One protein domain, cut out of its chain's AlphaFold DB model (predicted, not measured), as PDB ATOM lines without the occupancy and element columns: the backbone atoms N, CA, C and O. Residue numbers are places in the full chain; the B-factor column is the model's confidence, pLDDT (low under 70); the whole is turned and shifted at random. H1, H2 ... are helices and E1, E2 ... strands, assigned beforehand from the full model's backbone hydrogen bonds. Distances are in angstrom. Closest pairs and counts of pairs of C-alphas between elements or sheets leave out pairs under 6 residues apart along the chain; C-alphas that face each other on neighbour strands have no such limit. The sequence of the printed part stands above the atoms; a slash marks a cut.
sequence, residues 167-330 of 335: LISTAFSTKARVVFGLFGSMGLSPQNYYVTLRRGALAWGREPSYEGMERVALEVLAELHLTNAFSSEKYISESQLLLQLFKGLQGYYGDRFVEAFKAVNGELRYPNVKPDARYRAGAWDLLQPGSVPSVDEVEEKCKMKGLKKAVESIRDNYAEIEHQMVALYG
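Overview. This is residues 167 to 330 of the 335 residues of an uncharacterized protein of Thermofilum sp (UniProt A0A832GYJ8). H1 and H2 make the middle, between a hairpin of H3 and H4 at one end of the longest axis and a triangle of the side-by-side helices H6, H7 and H8 at the other. H5 runs along one side from H4 to the beginning of H6, H9 runs on the outside past H1, and the unnamed stretch 269 to 294 passes over H2 on the side away from H5. The printed part has 164 residues, with nine named helices and one strand in the order H1, H2, H3, H4, E1, H5, H6, H7, H8, H9; the class is mostly helix. It is compact, with a radius of gyration of the C-alphas of 15.8 A, and spans 41 by 35 by 27 A.

Arrangement. H5, residues 238 to 253, touches H2, residues 174 to 186, at a steep tilt of 56 degrees, with C-alphas 179 and 239 closest at 6.4 A. H4, residues 214 to 226, touches H2 with residues 216 to 220 alone, C-alphas 175 and 216 being closest at 6.0 A. H3, residues 190 to 201, forms a helical hairpin with H4, its closest C-alphas, 201 and 214, 5.7 A apart. H6, residues 255 to 268, touches H1, residues 167 to 172, with C-alphas 171 and 265 closest at 5.1 A. H7, residues 295 to 302, forms a hairpin with H6 at a shallow tilt of 17 degrees, closest at C-alphas 263 and 295, 5.2 A. H8, residues 307 to 315, touches H6, closest at C-alphas 268 and 315, 6.4 A. H9, residues 318 to 329, only just touches H1, with 3 pairs of C-alphas within 8 A, the closest 172 and 322 at 6.3 A. E1, residues 235 to 237, pairs with no named strand. Every O i to N i+4 pair is within hydrogen-bond range in H2 to H9; in H1 0 of 2 are, but 3 of 3 O i to N i+3 pairs.

Along the chain. H1 begins at C-alpha 167, (188.996, 132.044, 128.742), and H9 ends at C-alpha 329, (185.797, 148.475, 136.740). From first to last C-alpha H5 measures 22.6 A, H6 20.4 A, H2 17.8 A, H4 17.7 A, H3 16.0 A and H9 15.9 A.

Size, cuts and confidence. The C-alphas farthest apart, of Gly 205 and Lys 305, are 44.2 A apart. The printed part has no cut. The links from H3 to H4 and from H6 to H7 are long. The pLDDT is under 70 at residues 199 to 218, 272 to 292 and 330.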
ATOM      1  N   LEU A 167     189.151 132.742 127.462       93.12
ATOM      2  CA  LEU A 167     188.996 132.044 128.742       93.12
ATOM      3  C   LEU A 167     189.725 132.770 129.874       93.12
ATOM      4  O   LEU A 167     189.117 133.057 130.902       93.12
ATOM      5  N   ILE A 168     190.992 133.136 129.665       93.94
ATOM      6  CA  ILE A 168     191.773 133.893 130.654       93.94
ATOM      7  C   ILE A 168     191.123 135.250 130.928       93.94
ATOM      8  O   ILE A 168     191.008 135.649 132.085       93.94
ATOM      9  N   SER A 169     190.620 135.929 129.892       93.44
ATOM     10  CA  SER A 169     189.910 137.203 130.054       93.44
ATOM     11  C   SER A 169     188.731 137.084 131.013       93.44
ATOM     12  O   SER A 169     188.485 138.002 131.791       93.44
ATOM     13  N   THR A 170     188.023 135.948 131.026       88.75
ATOM     14  CA  THR A 170     186.921 135.756 131.975       88.75
ATOM     15  C   THR A 170     187.378 135.749 133.435       88.75
ATOM     16  O   THR A 170     186.622 136.196 134.287       88.75
ATOM     17  N   ALA A 171     188.617 135.363 133.754       85.31
ATOM     18  CA  ALA A 171     189.118 135.380 135.131       85.31
ATOM     19  C   ALA A 171     189.329 136.801 135.691       85.31
ATOM     20  O   ALA A 171     189.355 136.980 136.909       85.31
ATOM     21  N   PHE A 172     189.379 137.830 134.836       85.62
ATOM     22  CA  PHE A 172     189.695 139.214 135.221       85.62
ATOM     23  C   PHE A 172     188.639 140.230 134.771       85.62
ATOM     24  O   PHE A 172     188.175 141.019 135.588       85.62
ATOM     25  N   SER A 173     188.199 140.188 133.509       86.44
ATOM     26  CA  SER A 173     187.156 141.086 133.005       86.44
ATOM     27  C   SER A 173     185.795 140.685 133.554       86.44
ATOM     28  O   SER A 173     185.172 139.721 133.101       86.44
ATOM     29  N   THR A 174     185.291 141.482 134.491       78.00
ATOM     30  CA  THR A 174     183.953 141.333 135.060       78.00
ATOM     31  C   THR A 174     182.871 141.271 133.977       78.00
ATOM     32  O   THR A 174     181.951 140.462 134.095       78.00
ATOM     33  N   LYS A 175     182.983 142.050 132.887       84.69
ATOM     34  CA  LYS A 175     181.991 142.026 131.796       84.69
ATOM     35  C   LYS A 175     182.022 140.698 131.048       84.69
ATOM     36  O   LYS A 175     180.980 140.058 130.922       84.69
ATOM     37  N   ALA A 176     183.199 140.267 130.586       88.12
ATOM     38  CA  ALA A 176     183.360 138.982 129.900       88.12
ATOM     39  C   ALA A 176     182.822 137.835 130.758       88.12
ATOM     40  O   ALA A 176     182.078 136.980 130.282       88.12
ATOM     41  N   ARG A 177     183.144 137.882 132.049       83.12
ATOM     42  CA  ARG A 177     182.737 136.908 133.045       83.12
ATOM     43  C   ARG A 177     181.217 136.857 133.254       83.12
ATOM     44  O   ARG A 177     180.637 135.775 133.216       83.12
ATOM     45  N   VAL A 178     180.559 138.011 133.417       80.62
ATOM     46  CA  VAL A 178     179.092 138.119 133.549       80.62
ATOM     47  C   VAL A 178     178.390 137.639 132.284       80.62
ATOM     48  O   VAL A 178     177.475 136.822 132.366       80.62
ATOM     49  N   VAL A 179     178.820 138.115 131.114       86.56
ATOM     50  CA  VAL A 179     178.205 137.745 129.833       86.56
ATOM     51  C   VAL A 179     178.346 136.244 129.576       86.56
ATOM     52  O   VAL A 179     177.374 135.608 129.168       86.56
ATOM     53  N   PHE A 180     179.518 135.663 129.859       86.06
ATOM     54  CA  PHE A 180     179.724 134.222 129.750       86.06
ATOM     55  C   PHE A 180     178.830 133.443 130.721       86.06
ATOM     56  O   PHE A 180     178.146 132.515 130.299       86.06
ATOM     57  N   GLY A 181     178.792 133.826 132.001       78.81
ATOM     58  CA  GLY A 181     177.990 133.130 133.009       78.81
ATOM     59  C   GLY A 181     176.489 133.160 132.703       78.81
ATOM     60  O   GLY A 181     175.809 132.141 132.818       78.81
ATOM     61  N   LEU A 182     175.966 134.303 132.242       79.25
ATOM     62  CA  LEU A 182     174.577 134.430 131.785       79.25
ATOM     63  C   LEU A 182     174.298 133.519 130.586       79.25
ATOM     64  O   LEU A 182     173.299 132.805 130.570       79.25
ATOM     65  N   PHE A 183     175.201 133.507 129.607       83.50
ATOM     66  CA  PHE A 183     175.083 132.646 128.436       83.50
ATOM     67  C   PHE A 183     175.123 131.158 128.788       83.50
ATOM     68  O   PHE A 183     174.274 130.401 128.317       83.50
ATOM     69  N   GLY A 184     176.056 130.737 129.642       74.94
ATOM     70  CA  GLY A 184     176.199 129.339 130.041       74.94
ATOM     71  C   GLY A 184     175.048 128.819 130.910       74.94
ATOM     72  O   GLY A 184     174.727 127.640 130.839       74.94
ATOM     73  N   SER A 185     174.410 129.684 131.706       71.56
ATOM     74  CA  SER A 185     173.288 129.313 132.587       71.56
ATOM     75  C   SER A 185     171.916 129.404 131.913       71.56
ATOM     76  O   SER A 185     171.038 128.589 132.183       71.56
ATOM     77  N   MET A 186     171.707 130.401 131.049       73.94
ATOM     78  CA  MET A 186     170.379 130.759 130.532       73.94
ATOM     79  C   MET A 186     170.271 130.713 129.002       73.94
ATOM     80  O   MET A 186     169.209 131.031 128.458       73.94
ATOM     81  N   GLY A 187     171.335 130.325 128.294       78.88
ATOM     82  CA  GLY A 187     171.365 130.305 126.832       78.88
ATOM     83  C   GLY A 187     171.157 131.699 126.231       78.88
ATOM     84  O   GLY A 187     171.408 132.704 126.873       78.88
ATOM     85  N   LEU A 188     170.669 131.797 124.993       77.62
ATOM     86  CA  LEU A 188     170.560 133.068 124.252       77.62
ATOM     87  C   LEU A 188     169.292 133.886 124.576       77.62
ATOM     88  O   LEU A 188     168.675 134.415 123.656       77.62
ATOM     89  N   SER A 189     168.871 133.990 125.841       81.56
ATOM     90  CA  SER A 189     167.653 134.731 126.218       81.56
ATOM     91  C   SER A 189     167.970 136.085 126.875       81.56
ATOM     92  O   SER A 189     168.132 136.150 128.097       81.56
ATOM     93  N   PRO A 190     168.000 137.200 126.108       80.88
ATOM     94  CA  PRO A 190     168.161 138.551 126.651       80.88
ATOM     95  C   PRO A 190     167.152 138.897 127.751       80.88
ATOM     96  O   PRO A 190     167.483 139.620 128.688       80.88
ATOM     97  N   GLN A 191     165.929 138.366 127.656       80.75
ATOM     98  CA  GLN A 191     164.894 138.576 128.664       80.75
ATOM     99  C   GLN A 191     165.276 137.928 130.000       80.75
ATOM    100  O   GLN A 191     165.150 138.560 131.049       80.75
ATOM    101  N   ASN A 192     165.797 136.698 129.969       80.00
ATOM    102  CA  ASN A 192     166.271 136.017 131.176       80.00
ATOM    103  C   ASN A 192     167.485 136.741 131.767       80.00
ATOM    104  O   ASN A 192     167.561 136.914 132.982       80.00
ATOM    105  N   TYR A 193     168.386 137.247 130.918       82.81
ATOM    106  CA  TYR A 193     169.521 138.053 131.367       82.81
ATOM    107  C   TYR A 193     169.053 139.308 132.099       82.81
ATOM    108  O   TYR A 193     169.514 139.583 133.204       82.81
ATOM    109  N   TYR A 194     168.107 140.044 131.506       78.94
ATOM    110  CA  TYR A 194     167.550 141.256 132.096       78.94
ATOM    111  C   TYR A 194     166.902 140.975 133.453       78.94
ATOM    112  O   TYR A 194     167.188 141.671 134.424       78.94
ATOM    113  N   VAL A 195     166.063 139.938 133.550       76.56
ATOM    114  CA  VAL A 195     165.404 139.567 134.809       76.56
ATOM    115  C   VAL A 195     166.431 139.200 135.880       76.56
ATOM    116  O   VAL A 195     166.327 139.701 137.001       76.56
ATOM    117  N   THR A 196     167.429 138.380 135.549       76.69
ATOM    118  CA  THR A 196     168.465 137.951 136.499       76.69
ATOM    119  C   THR A 196     169.328 139.120 136.961       76.69
ATOM    120  O   THR A 196     169.484 139.329 138.164       76.69
ATOM    121  N   LEU A 197     169.830 139.932 136.029       76.44
ATOM    122  CA  LEU A 197     170.654 141.090 136.359       76.44
ATOM    123  C   LEU A 197     169.865 142.147 137.140       76.44
ATOM    124  O   LEU A 197     170.390 142.702 138.098       76.44
ATOM    125  N   ARG A 198     168.599 142.412 136.780       74.62
ATOM    126  CA  ARG A 198     167.739 143.371 137.493       74.62
ATOM    127  C   ARG A 198     167.451 142.905 138.913       74.62
ATOM    128  O   ARG A 198     167.524 143.712 139.834       74.62
ATOM    129  N   ARG A 199     167.122 141.622 139.100       69.25
ATOM    130  CA  ARG A 199     166.973 141.039 140.442       69.25
ATOM    131  C   ARG A 199     168.249 141.225 141.249       69.25
ATOM    132  O   ARG A 199     168.154 141.571 142.418       69.25
ATOM    133  N   GLY A 200     169.409 141.062 140.612       65.44
ATOM    134  CA  GLY A 200     170.677 141.256 141.291       65.44
ATOM    135  C   GLY A 200     170.983 142.703 141.666       65.44
ATOM    136  O   GLY A 200     171.245 142.997 142.826       65.44
ATOM    137  N   ALA A 201     170.835 143.631 140.724       65.94
ATOM    138  CA  ALA A 201     171.039 145.056 140.971       65.94
ATOM    139  C   ALA A 201     170.094 145.618 142.054       65.94
ATOM    140  O   ALA A 201     170.478 146.513 142.801       65.94
ATOM    141  N   LEU A 202     168.868 145.092 142.156       64.56
ATOM    142  CA  LEU A 202     167.869 145.527 143.141       64.56
ATOM    143  C   LEU A 202     167.958 144.798 144.491       64.56
ATOM    144  O   LEU A 202     167.249 145.178 145.421       64.56
ATOM    145  N   ALA A 203     168.799 143.770 144.623       59.75
ATOM    146  CA  ALA A 203     169.016 143.057 145.883       59.75
ATOM    147  C   ALA A 203     170.069 143.734 146.788       59.75
ATOM    148  O   ALA A 203     170.463 143.163 147.804       59.75
ATOM    149  N   TRP A 204     170.517 144.952 146.453       53.53
ATOM    150  CA  TRP A 204     171.426 145.738 147.292       53.53
ATOM    151  C   TRP A 204     170.853 145.873 148.715       53.53
ATOM    152  O   TRP A 204     169.767 146.416 148.911       53.53
ATOM    153  N   GLY A 205     171.591 145.377 149.715       52.75
ATOM    154  CA  GLY A 205     171.208 145.455 151.129       52.75
ATOM    155  C   GLY A 205     170.322 144.311 151.637       52.75
ATOM    156  O   GLY A 205     169.825 144.389 152.757       52.75
ATOM    157  N   ARG A 206     170.115 143.247 150.848       53.47
ATOM    158  CA  ARG A 206     169.501 141.986 151.300       53.47
ATOM    159  C   ARG A 206     170.451 140.829 150.997       53.47
ATOM    160  O   ARG A 206     171.002 140.772 149.904       53.47
ATOM    161  N   GLU A 207     170.653 139.916 151.946       52.66
ATOM    162  CA  GLU A 207     171.470 138.725 151.693       52.66
ATOM    163  C   GLU A 207     170.713 137.690 150.841       52.66
ATOM    164  O   GLU A 207     169.530 137.440 151.103       52.66
ATOM    165  N   PRO A 208     171.375 137.052 149.853       50.72
ATOM    166  CA  PRO A 208     172.746 137.303 149.382       50.72
ATOM    167  C   PRO A 208     172.831 138.519 148.431       50.72
ATOM    168  O   PRO A 208     172.097 138.592 147.442       50.72
ATOM    169  N   SER A 209     173.744 139.457 148.720       49.41
ATOM    170  CA  SER A 209     173.986 140.671 147.924       49.41
ATOM    171  C   SER A 209     175.010 140.437 146.797       49.41
ATOM    172  O   SER A 209     175.800 139.494 146.833       49.41
ATOM    173  N   TYR A 210     174.977 141.301 145.777       52.31
ATOM    174  CA  TYR A 210     175.791 141.249 144.548       52.31
ATOM    175  C   TYR A 210     177.031 142.153 144.596       52.31
ATOM    176  O   TYR A 210     177.379 142.785 143.593       52.31
ATOM    177  N   GLU A 211     177.658 142.248 145.768       49.19
ATOM    178  CA  GLU A 211     178.679 143.259 146.049       49.19
ATOM    179  C   GLU A 211     179.890 143.188 145.111       49.19
ATOM    180  O   GLU A 211     180.531 142.152 144.949       49.19
ATOM    181  N   GLY A 212     180.222 144.324 144.492       52.47
ATOM    182  CA  GLY A 212     181.366 144.495 143.595       52.47
ATOM    183  C   GLY A 212     181.073 144.228 142.114       52.47
ATOM    184  O   GLY A 212     181.966 144.411 141.287       52.47
ATOM    185  N   MET A 213     179.848 143.828 141.752       53.97
ATOM    186  CA  MET A 213     179.433 143.572 140.359       53.97
ATOM    187  C   MET A 213     178.385 144.551 139.850       53.97
ATOM    188  O   MET A 213     178.037 144.513 138.669       53.97
ATOM    189  N   GLU A 214     177.849 145.407 140.711       57.75
ATOM    190  CA  GLU A 214     176.643 146.177 140.436       57.75
ATOM    191  C   GLU A 214     176.862 147.116 139.255       57.75
ATOM    192  O   GLU A 214     176.012 147.191 138.378       57.75
ATOM    193  N   ARG A 215     178.038 147.744 139.144       61.97
ATOM    194  CA  ARG A 215     178.371 148.623 138.014       61.97
ATOM    195  C   ARG A 215     178.349 147.891 136.672       61.97
ATOM    196  O   ARG A 215     177.744 148.382 135.726       61.97
ATOM    197  N   VAL A 216     178.972 146.718 136.582       66.31
ATOM    198  CA  VAL A 216     179.055 145.969 135.318       66.31
ATOM    199  C   VAL A 216     177.738 145.256 135.010       66.31
ATOM    200  O   VAL A 216     177.332 145.191 133.852       66.31
ATOM    201  N   ALA A 217     177.009 144.796 136.028       66.50
ATOM    202  CA  ALA A 217     175.641 144.312 135.871       66.50
ATOM    203  C   ALA A 217     174.712 145.422 135.351       66.50
ATOM    204  O   ALA A 217     173.935 145.183 134.428       66.50
ATOM    205  N   LEU A 218     174.829 146.641 135.889       68.81
ATOM    206  CA  LEU A 218     174.120 147.828 135.408       68.81
ATOM    207  C   LEU A 218     174.543 148.209 133.986       68.81
ATOM    208  O   LEU A 218     173.693 148.615 133.203       68.81
ATOM    209  N   GLU A 219     175.812 148.040 133.622       76.69
ATOM    210  CA  GLU A 219     176.303 148.288 132.266       76.69
ATOM    211  C   GLU A 219     175.701 147.303 131.256       76.69
ATOM    212  O   GLU A 219     175.146 147.725 130.243       76.69
ATOM    213  N   VAL A 220     175.705 146.001 131.560       80.69
ATOM    214  CA  VAL A 220     175.063 144.982 130.711       80.69
ATOM    215  C   VAL A 220     173.543 145.197 130.651       80.69
ATOM    216  O   VAL A 220     172.948 145.072 129.580       80.69
ATOM    217  N   LEU A 221     172.901 145.578 131.761       80.69
ATOM    218  CA  LEU A 221     171.484 145.968 131.787       80.69
ATOM    219  C   LEU A 221     171.200 147.197 130.920       80.69
ATOM    220  O   LEU A 221     170.209 147.212 130.189       80.69
ATOM    221  N   ALA A 222     172.055 148.218 130.989       81.75
ATOM    222  CA  ALA A 222     171.935 149.422 130.182       81.75
ATOM    223  C   ALA A 222     172.101 149.090 128.699       81.75
ATOM    224  O   ALA A 222     171.297 149.531 127.884       81.75
ATOM    225  N   GLU A 223     173.079 148.257 128.340       87.94
ATOM    226  CA  GLU A 223     173.251 147.770 126.972       87.94
ATOM    227  C   GLU A 223     172.022 146.996 126.481       87.94
ATOM    228  O   GLU A 223     171.524 147.277 125.391       87.94
ATOM    229  N   LEU A 224     171.490 146.067 127.284       85.12
ATOM    230  CA  LEU A 224     170.259 145.333 126.975       85.12
ATOM    231  C   LEU A 224     169.081 146.283 126.741       85.12
ATOM    232  O   LEU A 224     168.345 146.118 125.772       85.12
ATOM    233  N   HIS A 225     168.912 147.293 127.592       84.81
ATOM    234  CA  HIS A 225     167.832 148.265 127.459       84.81
ATOM    235  C   HIS A 225     168.000 149.139 126.206       84.81
ATOM    236  O   HIS A 225     167.100 149.217 125.372       84.81
ATOM    237  N   LEU A 226     169.178 149.740 126.023       83.69
ATOM    238  CA  LEU A 226     169.479 150.656 124.916       83.69
ATOM    239  C   LEU A 226     169.487 149.965 123.547       83.69
ATOM    240  O   LEU A 226     169.225 150.599 122.525       83.69
ATOM    241  N   THR A 227     169.782 148.666 123.511       83.81
ATOM    242  CA  THR A 227     169.729 147.863 122.284       83.81
ATOM    243  C   THR A 227     168.411 147.119 122.102       83.81
ATOM    244  O   THR A 227     168.326 146.293 121.194       83.81
ATOM    245  N   ASN A 228     167.392 147.397 122.922       82.00
ATOM    246  CA  ASN A 228     166.121 146.674 122.934       82.00
ATOM    247  C   ASN A 228     166.334 145.151 122.873       82.00
ATOM    248  O   ASN A 228     166.052 144.506 121.862       82.00
ATOM    249  N   ALA A 229     166.928 144.600 123.934       82.19
ATOM    250  CA  ALA A 229     167.250 143.184 124.052       82.19
ATOM    251  C   ALA A 229     168.089 142.669 122.870       82.19
ATOM    252  O   ALA A 229     167.764 141.653 122.254       82.19
ATOM    253  N   PHE A 230     169.168 143.385 122.533       85.38
ATOM    254  CA  PHE A 230     170.090 143.005 121.459       85.38
ATOM    255  C   PHE A 230     169.457 142.921 120.059       85.38
ATOM    256  O   PHE A 230     170.023 142.294 119.160       85.38
ATOM    257  N   SER A 231     168.316 143.578 119.856       83.69
ATOM    258  CA  SER A 231     167.561 143.557 118.597       83.69
ATOM    259  C   SER A 231     167.552 144.907 117.873       83.69
ATOM    260  O   SER A 231     166.900 145.060 116.844       83.69
ATOM    261  N   SER A 232     168.278 145.903 118.387       83.31
ATOM    262  CA  SER A 232     168.373 147.228 117.777       83.31
ATOM    263  C   SER A 232     168.967 147.173 116.371       83.31
ATOM    264  O   SER A 232     170.054 146.648 116.140       83.31
ATOM    265  N   GLU A 233     168.280 147.809 115.425       84.19
ATOM    266  CA  GLU A 233     168.804 148.030 114.075       84.19
ATOM    267  C   GLU A 233     169.822 149.169 114.008       84.19
ATOM    268  O   GLU A 233     170.499 149.326 112.993       84.19
ATOM    269  N   LYS A 234     169.914 149.975 115.072       84.75
ATOM    270  CA  LYS A 234     170.733 151.188 115.125       84.75
ATOM    271  C   LYS A 234     172.057 150.955 115.828       84.75
ATOM    272  O   LYS A 234     173.061 151.532 115.418       84.75
ATOM    273  N   TYR A 235     172.067 150.111 116.856       88.75
ATOM    274  CA  TYR A 235     173.213 149.949 117.741       88.75
ATOM    275  C   TYR A 235     173.529 148.489 118.032       88.75
ATOM    276  O   TYR A 235     172.633 147.663 118.173       88.75
ATOM    277  N   ILE A 236     174.821 148.217 118.169       90.25
ATOM    278  CA  ILE A 236     175.390 146.963 118.641       90.25
ATOM    279  C   ILE A 236     176.165 147.257 119.927       90.25
ATOM    280  O   ILE A 236     176.920 148.224 119.962       90.25
ATOM    281  N   SER A 237     176.006 146.448 120.966       90.81
ATOM    282  CA  SER A 237     176.712 146.598 122.237       90.81
ATOM    283  C   SER A 237     177.912 145.660 122.367       90.81
ATOM    284  O   SER A 237     178.003 144.635 121.690       90.81
ATOM    285  N   GLU A 238     178.819 145.976 123.289       91.12
ATOM    286  CA  GLU A 238     179.961 145.118 123.633       91.12
ATOM    287  C   GLU A 238     179.526 143.732 124.124       91.12
ATOM    288  O   GLU A 238     180.104 142.725 123.709       91.12
ATOM    289  N   SER A 239     178.461 143.648 124.928       91.25
ATOM    290  CA  SER A 239     177.901 142.364 125.367       91.25
ATOM    291  C   SER A 239     177.421 141.516 124.190       91.25
ATOM    292  O   SER A 239     177.612 140.303 124.207       91.25
ATOM    293  N   GLN A 240     176.865 142.119 123.128       91.56
ATOM    294  CA  GLN A 240     176.528 141.368 121.913       91.56
ATOM    295  C   GLN A 240     177.770 140.795 121.232       91.56
ATOM    296  O   GLN A 240     177.722 139.655 120.775       91.56
ATOM    297  N   LEU A 241     178.875 141.548 121.169       94.06
ATOM    298  CA  LEU A 241     180.128 141.067 120.572       94.06
ATOM    299  C   LEU A 241     180.702 139.885 121.364       94.06
ATOM    300  O   LEU A 241     181.062 138.866 120.773       94.06
ATOM    301  N   LEU A 242     180.723 139.995 122.696       94.44
ATOM    302  CA  LEU A 242     181.132 138.916 123.598       94.44
ATOM    303  C   LEU A 242     180.243 137.676 123.432       94.44
ATOM    304  O   LEU A 242     180.756 136.565 123.320       94.44
ATOM    305  N   LEU A 243     178.920 137.850 123.328       92.19
ATOM    306  CA  LEU A 243     177.994 136.744 123.070       92.19
ATOM    307  C   LEU A 243     178.266 136.053 121.734       92.19
ATOM    308  O   LEU A 243     178.212 134.827 121.680       92.19
ATOM    309  N   GLN A 244     178.577 136.797 120.664       93.12
ATOM    310  CA  GLN A 244     178.963 136.173 119.392       93.12
ATOM    311  C   GLN A 244     180.235 135.335 119.555       93.12
ATOM    312  O   GLN A 244     180.273 134.197 119.087       93.12
ATOM    313  N   LEU A 245     181.251 135.860 120.249       95.19
ATOM    314  CA  LEU A 245     182.496 135.137 120.510       95.19
ATOM    315  C   LEU A 245     182.244 133.847 121.307       95.19
ATOM    316  O   LEU A 245     182.641 132.766 120.870       95.19
ATOM    317  N   PHE A 246     181.538 133.936 122.438       93.12
ATOM    318  CA  PHE A 246     181.259 132.785 123.303       93.12
ATOM    319  C   PHE A 246     180.352 131.754 122.644       93.12
ATOM    320  O   PHE A 246     180.586 130.559 122.796       93.12
ATOM    321  N   LYS A 247     179.373 132.184 121.843       91.44
ATOM    322  CA  LYS A 247     178.562 131.275 121.028       91.44
ATOM    323  C   LYS A 247     179.421 130.512 120.016       91.44
ATOM    324  O   LYS A 247     179.207 129.320 119.810       91.44
ATOM    325  N   GLY A 248     180.407 131.176 119.413       91.12
ATOM    326  CA  GLY A 248     181.375 130.550 118.515       91.12
ATOM    327  C   GLY A 248     182.226 129.490 119.208       91.12
ATOM    328  O   GLY A 248     182.360 128.378 118.699       91.12
ATOM    329  N   LEU A 249     182.749 129.823 120.390       91.94
ATOM    330  CA  LEU A 249     183.543 128.916 121.221       91.94
ATOM    331  C   LEU A 249     182.721 127.721 121.717       91.94
ATOM    332  O   LEU A 249     183.155 126.584 121.547       91.94
ATOM    333  N   GLN A 250     181.508 127.951 122.226       89.75
ATOM    334  CA  GLN A 250     180.581 126.889 122.632       89.75
ATOM    335  C   GLN A 250     180.216 125.985 121.452       89.75
ATOM    336  O   GLN A 250     180.204 124.768 121.592       89.75
ATOM    337  N   GLY A 251     179.964 126.552 120.270       89.19
ATOM    338  CA  GLY A 251     179.676 125.767 119.070       89.19
ATOM    339  C   GLY A 251     180.846 124.890 118.609       89.19
ATOM    340  O   GLY A 251     180.616 123.890 117.935       89.19
ATOM    341  N   TYR A 252     182.087 125.250 118.951       88.00
ATOM    342  CA  TYR A 252     183.281 124.490 118.582       88.00
ATOM    343  C   TYR A 252     183.697 123.463 119.647       88.00
ATOM    344  O   TYR A 252     183.989 122.314 119.317       88.00
ATOM    345  N   TYR A 253     183.714 123.858 120.921       87.12
ATOM    346  CA  TYR A 253     184.186 123.024 122.030       87.12
ATOM    347  C   TYR A 253     183.060 122.246 122.737       87.12
ATOM    348  O   TYR A 253     183.335 121.216 123.360       87.12
ATOM    349  N   GLY A 254     181.800 122.673 122.605       87.19
ATOM    350  CA  GLY A 254     180.655 122.100 123.321       87.19
ATOM    351  C   GLY A 254     180.768 122.309 124.831       87.19
ATOM    352  O   GLY A 254     181.352 123.290 125.287       87.19
ATOM    353  N   ASP A 255     180.268 121.354 125.614       84.56
ATOM    354  CA  ASP A 255     180.269 121.412 127.088       84.56
ATOM    355  C   ASP A 255     181.676 121.517 127.691       84.56
ATOM    356  O   ASP A 255     181.875 122.128 128.741       84.56
ATOM    357  N   ARG A 256     182.686 121.030 126.964       87.31
ATOM    358  CA  ARG A 256     184.097 121.176 127.335       87.31
ATOM    359  C   ARG A 256     184.533 122.636 127.463       87.31
ATOM    360  O   ARG A 256     185.459 122.931 128.210       87.31
ATOM    361  N   PHE A 257     183.870 123.568 126.775       87.56
ATOM    362  CA  PHE A 257     184.155 124.994 126.936       87.56
ATOM    363  C   PHE A 257     183.802 125.494 128.338       87.56
ATOM    364  O   PHE A 257     184.542 126.280 128.925       87.56
ATOM    365  N   VAL A 258     182.688 125.005 128.883       86.06
ATOM    366  CA  VAL A 258     182.237 125.329 130.236       86.06
ATOM    367  C   VAL A 258     183.187 124.723 131.268       86.06
ATOM    368  O   VAL A 258     183.539 125.395 132.234       86.06
ATOM    369  N   GLU A 259     183.661 123.494 131.051       86.75
ATOM    370  CA  GLU A 259     184.707 122.888 131.887       86.75
ATOM    371  C   GLU A 259     186.010 123.695 131.848       86.75
ATOM    372  O   GLU A 259     186.591 123.972 132.896       86.75
ATOM    373  N   ALA A 260     186.432 124.144 130.663       89.69
ATOM    374  CA  ALA A 260     187.631 124.958 130.514       89.69
ATOM    375  C   ALA A 260     187.526 126.298 131.231       89.69
ATOM    376  O   ALA A 260     188.453 126.730 131.915       89.69
ATOM    377  N   PHE A 261     186.366 126.932 131.124       88.69
ATOM    378  CA  PHE A 261     186.056 128.138 131.865       88.69
ATOM    379  C   PHE A 261     186.147 127.926 133.381       88.69
ATOM    380  O   PHE A 261     186.784 128.733 134.065       88.69
ATOM    381  N   LYS A 262     185.567 126.833 133.898       83.62
ATOM    382  CA  LYS A 262     185.638 126.468 135.320       83.62
ATOM    383  C   LYS A 262     187.076 126.262 135.779       83.62
ATOM    384  O   LYS A 262     187.453 126.832 136.794       83.62
ATOM    385  N   ALA A 263     187.870 125.504 135.026       87.88
ATOM    386  CA  ALA A 263     189.264 125.223 135.358       87.88
ATOM    387  C   ALA A 263     190.114 126.501 135.405       87.88
ATOM    388  O   ALA A 263     190.804 126.756 136.388       87.88
ATOM    389  N   VAL A 264     190.014 127.354 134.381       89.94
ATOM    390  CA  VAL A 264     190.791 128.603 134.307       89.94
ATOM    391  C   VAL A 264     190.421 129.565 135.437       89.94
ATOM    392  O   VAL A 264     191.307 130.141 136.066       89.94
ATOM    393  N   ASN A 265     189.129 129.728 135.735       84.12
ATOM    394  CA  ASN A 265     188.697 130.557 136.864       84.12
ATOM    395  C   ASN A 265     189.065 129.912 138.209       84.12
ATOM    396  O   ASN A 265     189.461 130.623 139.129       84.12
ATOM    397  N   GLY A 266     188.996 128.586 138.313       80.38
ATOM    398  CA  GLY A 266     189.412 127.839 139.494       80.38
ATOM    399  C   GLY A 266     190.893 128.008 139.818       80.38
ATOM    400  O   GLY A 266     191.230 128.177 140.979       80.38
ATOM    401  N   GLU A 267     191.762 128.042 138.811       86.62
ATOM    402  CA  GLU A 267     193.210 128.210 138.994       86.62
ATOM    403  C   GLU A 267     193.636 129.670 139.183       86.62
ATOM    404  O   GLU A 267     194.533 129.961 139.971       86.62
ATOM    405  N   LEU A 268     193.035 130.609 138.447       84.69
ATOM    406  CA  LEU A 268     193.439 132.016 138.510       84.69
ATOM    407  C   LEU A 268     192.708 132.780 139.617       84.69
ATOM    408  O   LEU A 268     193.317 133.589 140.307       84.69
ATOM    409  N   ARG A 269     191.403 132.561 139.802       76.81
ATOM    410  CA  ARG A 269     190.556 133.398 140.667       76.81
ATOM    411  C   ARG A 269     190.434 132.853 142.088       76.81
ATOM    412  O   ARG A 269     190.652 133.603 143.033       76.81
ATOM    413  N   TYR A 270     190.055 131.586 142.260       72.06
ATOM    414  CA  TYR A 270     189.667 131.054 143.580       72.06
ATOM    415  C   TYR A 270     190.777 131.037 144.638       72.06
ATOM    416  O   TYR A 270     190.465 131.326 145.789       72.06
ATOM    417  N   PRO A 271     192.060 130.786 144.313       70.38
ATOM    418  CA  PRO A 271     193.129 130.847 145.308       70.38
ATOM    419  C   PRO A 271     193.323 132.260 145.870       70.38
ATOM    420  O   PRO A 271     193.828 132.431 146.975       70.38
ATOM    421  N   ASN A 272     192.902 133.271 145.107       63.44
ATOM    422  CA  ASN A 272     193.155 134.679 145.379       63.44
ATOM    423  C   ASN A 272     191.912 135.429 145.894       63.44
ATOM    424  O   ASN A 272     192.018 136.576 146.322       63.44
ATOM    425  N   VAL A 273     190.731 134.800 145.871       62.44
ATOM    426  CA  VAL A 273     189.456 135.388 146.306       62.44
ATOM    427  C   VAL A 273     188.791 134.440 147.301       62.44
ATOM    428  O   VAL A 273     188.515 133.292 146.966       62.44
ATOM    429  N   LYS A 274     188.509 134.903 148.529       51.56
ATOM    430  CA  LYS A 274     187.833 134.077 149.548       51.56
ATOM    431  C   LYS A 274     186.511 133.506 148.988       51.56
ATOM    432  O   LYS A 274     185.706 134.303 148.505       51.56
ATOM    433  N   PRO A 275     186.235 132.189 149.109       44.84
ATOM    434  CA  PRO A 275     185.004 131.561 148.603       44.84
ATOM    435  C   PRO A 275     183.703 132.182 149.140       44.84
ATOM    436  O   PRO A 275     182.690 132.188 148.447       44.84
ATOM    437  N   ASP A 276     183.746 132.753 150.349       43.28
ATOM    438  CA  ASP A 276     182.617 133.440 150.996       43.28
ATOM    439  C   ASP A 276     182.376 134.875 150.495       43.28
ATOM    440  O   ASP A 276     181.409 135.528 150.894       43.28
ATOM    441  N   ALA A 277     183.227 135.410 149.617       42.03
ATOM    442  CA  ALA A 277     183.071 136.773 149.128       42.03
ATOM    443  C   ALA A 277     181.958 136.865 148.061       42.03
ATOM    444  O   ALA A 277     182.212 136.763 146.870       42.03
ATOM    445  N   ARG A 278     180.710 137.055 148.507       45.31
ATOM    446  CA  ARG A 278     179.719 138.026 147.977       45.31
ATOM    447  C   ARG A 278     179.389 138.054 146.463       45.31
ATOM    448  O   ARG A 278     178.882 139.056 145.974       45.31
ATOM    449  N   TYR A 279     179.584 136.962 145.720       43.50
ATOM    450  CA  TYR A 279     179.281 136.881 144.274       43.50
ATOM    451  C   TYR A 279     178.223 135.817 143.903       43.50
ATOM    452  O   TYR A 279     178.362 135.107 142.908       43.50
ATOM    453  N   ARG A 280     177.138 135.670 144.678       42.91
ATOM    454  CA  ARG A 280     176.079 134.677 144.384       42.91
ATOM    455  C   ARG A 280     174.993 135.237 143.448       42.91
ATOM    456  O   ARG A 280     173.988 135.735 143.936       42.91
ATOM    457  N   ALA A 281     175.167 135.121 142.119       40.06
ATOM    458  CA  ALA A 281     174.110 135.324 141.088       40.06
ATOM    459  C   ALA A 281     173.916 134.109 140.223       40.06
ATOM    460  O   ALA A 281     174.905 133.482 139.901       40.06
ATOM    461  N   GLY A 282     172.722 133.889 139.674       36.47
ATOM    462  CA  GLY A 282     172.413 132.772 138.762       36.47
ATOM    463  C   GLY A 282     173.217 132.674 137.446       36.47
ATOM    464  O   GLY A 282     172.936 131.808 136.636       36.47
ATOM    465  N   ALA A 283     174.218 133.529 137.210       46.28
ATOM    466  CA  ALA A 283     175.258 133.347 136.182       46.28
ATOM    467  C   ALA A 283     176.500 132.582 136.710       46.28
ATOM    468  O   ALA A 283     177.344 132.136 135.935       46.28
ATOM    469  N   TRP A 284     176.602 132.450 138.033       52.59
ATOM    470  CA  TRP A 284     177.727 131.957 138.830       52.59
ATOM    471  C   TRP A 284     177.513 130.545 139.373       52.59
ATOM    472  O   TRP A 284     178.396 130.020 140.037       52.59
ATOM    473  N   ASP A 285     176.400 129.885 139.047       49.81
ATOM    474  CA  ASP A 285     176.214 128.462 139.368       49.81
ATOM    475  C   ASP A 285     177.237 127.586 138.631       49.81
ATOM    476  O   ASP A 285     177.710 126.578 139.151       49.81
ATOM    477  N   LEU A 286     177.691 128.042 137.457       52.69
ATOM    478  CA  LEU A 286     178.851 127.479 136.766       52.69
ATOM    479  C   LEU A 286     180.180 127.747 137.485       52.69
ATOM    480  O   LEU A 286     181.188 127.187 137.089       52.69
ATOM    481  N   LEU A 287     180.206 128.593 138.506       51.44
ATOM    482  CA  LEU A 287     181.399 129.037 139.230       51.44
ATOM    483  C   LEU A 287     181.298 128.731 140.725       51.44
ATOM    484  O   LEU A 287     182.090 129.220 141.526       51.44
ATOM    485  N   GLN A 288     180.334 127.905 141.129       53.03
ATOM    486  CA  GLN A 288     180.335 127.387 142.485       53.03
ATOM    487  C   GLN A 288     181.482 126.379 142.659       53.03
ATOM    488  O   GLN A 288     181.770 125.610 141.732       53.03
ATOM    489  N   PRO A 289     182.149 126.366 143.827       45.78
ATOM    490  CA  PRO A 289     183.113 125.331 144.163       45.78
ATOM    491  C   PRO A 289     182.456 123.946 144.072       45.78
ATOM    492  O   PRO A 289     181.434 123.685 144.701       45.78
ATOM    493  N   GLY A 290     183.044 123.064 143.269       57.25
ATOM    494  CA  GLY A 290     182.640 121.671 143.069       57.25
ATOM    495  C   GLY A 290     183.848 120.867 142.590       57.25
ATOM    496  O   GLY A 290     184.979 121.323 142.757       57.25
ATOM    497  N   SER A 291     183.654 119.709 141.953       58.38
ATOM    498  CA  SER A 291     184.749 119.034 141.239       58.38
ATOM    499  C   SER A 291     185.147 119.871 140.015       58.38
ATOM    500  O   SER A 291     184.624 119.684 138.914       58.38
ATOM    501  N   VAL A 292     186.007 120.865 140.228       69.88
ATOM    502  CA  VAL A 292     186.581 121.682 139.163       69.88
ATOM    503  C   VAL A 292     187.687 120.848 138.515       69.88
ATOM    504  O   VAL A 292     188.616 120.461 139.224       69.88
ATOM    505  N   PRO A 293     187.594 120.525 137.213       77.81
ATOM    506  CA  PRO A 293     188.678 119.827 136.537       77.81
ATOM    507  C   PRO A 293     189.932 120.704 136.560       77.81
ATOM    508  O   PRO A 293     189.839 121.932 136.484       77.81
ATOM    509  N   SER A 294     191.104 120.083 136.661       87.06
ATOM    510  CA  SER A 294     192.360 120.830 136.594       87.06
ATOM    511  C   SER A 294     192.570 121.417 135.193       87.06
ATOM    512  O   SER A 294     192.022 120.929 134.197       87.06
ATOM    513  N   VAL A 295     193.387 122.469 135.087       90.25
ATOM    514  CA  VAL A 295     193.742 123.036 133.774       90.25
ATOM    515  C   VAL A 295     194.465 122.010 132.894       90.25
ATOM    516  O   VAL A 295     194.250 122.011 131.682       90.25
ATOM    517  N   ASP A 296     195.231 121.095 133.491       90.94
ATOM    518  CA  ASP A 296     195.888 119.990 132.783       90.94
ATOM    519  C   ASP A 296     194.870 119.047 132.132       90.94
ATOM    520  O   ASP A 296     194.928 118.787 130.929       90.94
ATOM    521  N   GLU A 297     193.878 118.596 132.902       88.62
ATOM    522  CA  GLU A 297     192.813 117.724 132.397       88.62
ATOM    523  C   GLU A 297     192.031 118.381 131.256       88.62
ATOM    524  O   GLU A 297     191.686 117.738 130.261       88.62
ATOM    525  N   VAL A 298     191.730 119.673 131.394       90.31
ATOM    526  CA  VAL A 298     191.008 120.434 130.375       90.31
ATOM    527  C   VAL A 298     191.856 120.637 129.127       90.31
ATOM    528  O   VAL A 298     191.317 120.531 128.024       90.31
ATOM    529  N   GLU A 299     193.149 120.935 129.260       92.44
ATOM    530  CA  GLU A 299     194.047 121.123 128.119       92.44
ATOM    531  C   GLU A 299     194.014 119.900 127.195       92.44
ATOM    532  O   GLU A 299     193.833 120.045 125.976       92.44
ATOM    533  N   GLU A 300     194.087 118.702 127.776       90.31
ATOM    534  CA  GLU A 300     193.997 117.435 127.051       90.31
ATOM    535  C   GLU A 300     192.598 117.211 126.458       90.31
ATOM    536  O   GLU A 300     192.454 117.025 125.242       90.31
ATOM    537  N   LYS A 301     191.540 117.302 127.280       88.00
ATOM    538  CA  LYS A 301     190.142 117.060 126.863       88.00
ATOM    539  C   LYS A 301     189.672 118.021 125.766       88.00
ATOM    540  O   LYS A 301     188.936 117.626 124.849       88.00
ATOM    541  N   CYS A 302     190.088 119.283 125.845       85.81
ATOM    542  CA  CYS A 302     189.705 120.355 124.924       85.81
ATOM    543  C   CYS A 302     190.671 120.511 123.747       85.81
ATOM    544  O   CYS A 302     190.393 121.305 122.847       85.81
ATOM    545  N   LYS A 303     191.797 119.784 123.724       87.00
ATOM    546  CA  LYS A 303     192.883 119.970 122.744       87.00
ATOM    547  C   LYS A 303     193.402 121.418 122.711       87.00
ATOM    548  O   LYS A 303     193.815 121.920 121.661       87.00
ATOM    549  N   MET A 304     193.393 122.098 123.855       89.44
ATOM    550  CA  MET A 304     193.838 123.488 124.008       89.44
ATOM    551  C   MET A 304     195.321 123.551 124.385       89.44
ATOM    552  O   MET A 304     195.685 124.163 125.382       89.44
ATOM    553  N   LYS A 305     196.182 122.909 123.585       91.56
ATOM    554  CA  LYS A 305     197.625 122.838 123.864       91.56
ATOM    555  C   LYS A 305     198.209 124.221 124.186       91.56
ATOM    556  O   LYS A 305     198.089 125.127 123.361       91.56
ATOM    557  N   GLY A 306     198.893 124.337 125.322       90.88
ATOM    558  CA  GLY A 306     199.490 125.573 125.826       90.88
ATOM    559  C   GLY A 306     198.611 126.361 126.803       90.88
ATOM    560  O   GLY A 306     199.062 127.404 127.274       90.88
ATOM    561  N   LEU A 307     197.401 125.887 127.124       94.44
ATOM    562  CA  LEU A 307     196.517 126.521 128.105       94.44
ATOM    563  C   LEU A 307     197.170 126.591 129.489       94.44
ATOM    564  O   LEU A 307     197.182 127.670 130.079       94.44
ATOM    565  N   LYS A 308     197.761 125.495 129.980       93.75
ATOM    566  CA  LYS A 308     198.461 125.451 131.271       93.75
ATOM    567  C   LYS A 308     199.556 126.504 131.336       93.75
ATOM    568  O   LYS A 308     199.531 127.369 132.204       93.75
ATOM    569  N   LYS A 309     200.445 126.505 130.341       93.19
ATOM    570  CA  LYS A 309     201.541 127.475 130.243       93.19
ATOM    571  C   LYS A 309     201.031 128.921 130.213       93.19
ATOM    572  O   LYS A 309     201.646 129.804 130.803       93.19
ATOM    573  N   ALA A 310     199.923 129.177 129.517       94.25
ATOM    574  CA  ALA A 310     199.313 130.502 129.468       94.25
ATOM    575  C   ALA A 310     198.734 130.918 130.831       94.25
ATOM    576  O   ALA A 310     198.941 132.049 131.260       94.25
ATOM    577  N   VAL A 311     198.052 130.004 131.528       93.81
ATOM    578  CA  VAL A 311     197.533 130.225 132.887       93.81
ATOM    579  C   VAL A 311     198.672 130.476 133.878       93.81
ATOM    580  O   VAL A 311     198.586 131.412 134.666       93.81
ATOM    581  N   GLU A 312     199.748 129.693 133.817       91.50
ATOM    582  CA  GLU A 312     200.941 129.861 134.657       91.50
ATOM    583  C   GLU A 312     201.605 131.224 134.422       91.50
ATOM    584  O   GLU A 312     201.810 131.966 135.374       91.50
ATOM    585  N   SER A 313     201.828 131.616 133.164       91.06
ATOM    586  CA  SER A 313     202.405 132.929 132.819       91.06
ATOM    587  C   SER A 313     201.571 134.110 133.347       91.06
ATOM    588  O   SER A 313     202.092 135.135 133.791       91.06
ATOM    589  N   ILE A 314     200.244 133.970 133.331       92.69
ATOM    590  CA  ILE A 314     199.325 134.996 133.836       92.69
ATOM    591  C   ILE A 314     199.303 135.041 135.366       92.69
ATOM    592  O   ILE A 314     199.132 136.118 135.941       92.69
ATOM    593  N   ARG A 315     199.484 133.894 136.029       88.88
ATOM    594  CA  ARG A 315     199.471 133.774 137.492       88.88
ATOM    595  C   ARG A 315     200.526 134.662 138.142       88.88
ATOM    596  O   ARG A 315     200.212 135.333 139.122       88.88
ATOM    597  N   ASP A 316     201.715 134.733 137.553       84.50
ATOM    598  CA  ASP A 316     202.829 135.537 138.070       84.50
ATOM    599  C   ASP A 316     202.499 137.040 138.121       84.50
ATOM    600  O   ASP A 316     203.001 137.765 138.976       84.50
ATOM    601  N   ASN A 317     201.591 137.503 137.256       87.31
ATOM    602  CA  ASN A 317     201.151 138.897 137.178       87.31
ATOM    603  C   ASN A 317     199.741 139.121 137.753       87.31
ATOM    604  O   ASN A 317     199.170 140.204 137.588       87.31
ATOM    605  N   TYR A 318     199.156 138.115 138.421       88.25
ATOM    606  CA  TYR A 318     197.746 138.120 138.818       88.25
ATOM    607  C   TYR A 318     197.367 139.361 139.628       88.25
ATOM    608  O   TYR A 318     196.420 140.059 139.271       88.25
ATOM    609  N   ALA A 319     198.113 139.655 140.698       84.81
ATOM    610  CA  ALA A 319     197.786 140.740 141.622       84.81
ATOM    611  C   ALA A 319     197.786 142.109 140.927       84.81
ATOM    612  O   ALA A 319     196.922 142.944 141.181       84.81
ATOM    613  N   GLU A 320     198.728 142.330 140.012       87.62
ATOM    614  CA  GLU A 320     198.826 143.584 139.277       87.62
ATOM    615  C   GLU A 320     197.698 143.757 138.259       87.62
ATOM    616  O   GLU A 320     197.157 144.858 138.118       87.62
ATOM    617  N   ILE A 321     197.357 142.680 137.544       89.38
ATOM    618  CA  ILE A 321     196.240 142.666 136.599       89.38
ATOM    619  C   ILE A 321     194.933 142.888 137.359       89.38
ATOM    620  O   ILE A 321     194.143 143.748 136.977       89.38
ATOM    621  N   GLU A 322     194.724 142.154 138.451       84.88
ATOM    622  CA  GLU A 322     193.523 142.254 139.274       84.88
ATOM    623  C   GLU A 322     193.361 143.655 139.855       84.88
ATOM    624  O   GLU A 322     192.295 144.249 139.725       84.88
ATOM    625  N   HIS A 323     194.424 144.226 140.423       82.81
ATOM    626  CA  HIS A 323     194.381 145.574 140.976       82.81
ATOM    627  C   HIS A 323     194.000 146.616 139.915       82.81
ATOM    628  O   HIS A 323     193.134 147.454 140.164       82.81
ATOM    629  N   GLN A 324     194.576 146.531 138.710       86.38
ATOM    630  CA  GLN A 324     194.198 147.425 137.616       86.38
ATOM    631  C   GLN A 324     192.734 147.226 137.197       86.38
ATOM    632  O   GLN A 324     192.026 148.210 136.993       86.38
ATOM    633  N   MET A 325     192.262 145.983 137.074       83.81
ATOM    634  CA  MET A 325     190.873 145.712 136.683       83.81
ATOM    635  C   MET A 325     189.878 146.193 137.735       83.81
ATOM    636  O   MET A 325     188.863 146.794 137.387       83.81
ATOM    637  N   VAL A 326     190.181 145.994 139.018       76.62
ATOM    638  CA  VAL A 326     189.375 146.508 140.130       76.62
ATOM    639  C   VAL A 326     189.371 148.032 140.139       76.62
ATOM    640  O   VAL A 326     188.320 148.625 140.356       76.62
ATOM    641  N   ALA A 327     190.492 148.691 139.856       76.00
ATOM    642  CA  ALA A 327     190.495 150.142 139.747       76.00
ATOM    643  C   ALA A 327     189.622 150.623 138.577       76.00
ATOM    644  O   ALA A 327     188.755 151.463 138.772       76.00
ATOM    645  N   LEU A 328     189.771 150.047 137.383       76.44
ATOM    646  CA  LEU A 328     189.023 150.488 136.200       76.44
ATOM    647  C   LEU A 328     187.513 150.197 136.286       76.44
ATOM    648  O   LEU A 328     186.692 151.003 135.838       76.44
ATOM    649  N   TYR A 329     187.146 149.040 136.846       70.62
ATOM    650  CA  TYR A 329     185.797 148.475 136.740       70.62
ATOM    651  C   TYR A 329     185.105 148.199 138.075       70.62
ATOM    652  O   TYR A 329     183.886 148.001 138.096       70.62
ATOM    653  N   GLY A 330     185.846 148.183 139.180       60.00
ATOM    654  CA  GLY A 330     185.294 147.985 140.511       60.00
ATOM    655  C   GLY A 330     184.432 149.164 140.954       60.00
ATOM    656  O   GLY A 330     184.602 150.312 140.528       60.00
TER     657      GLY A 330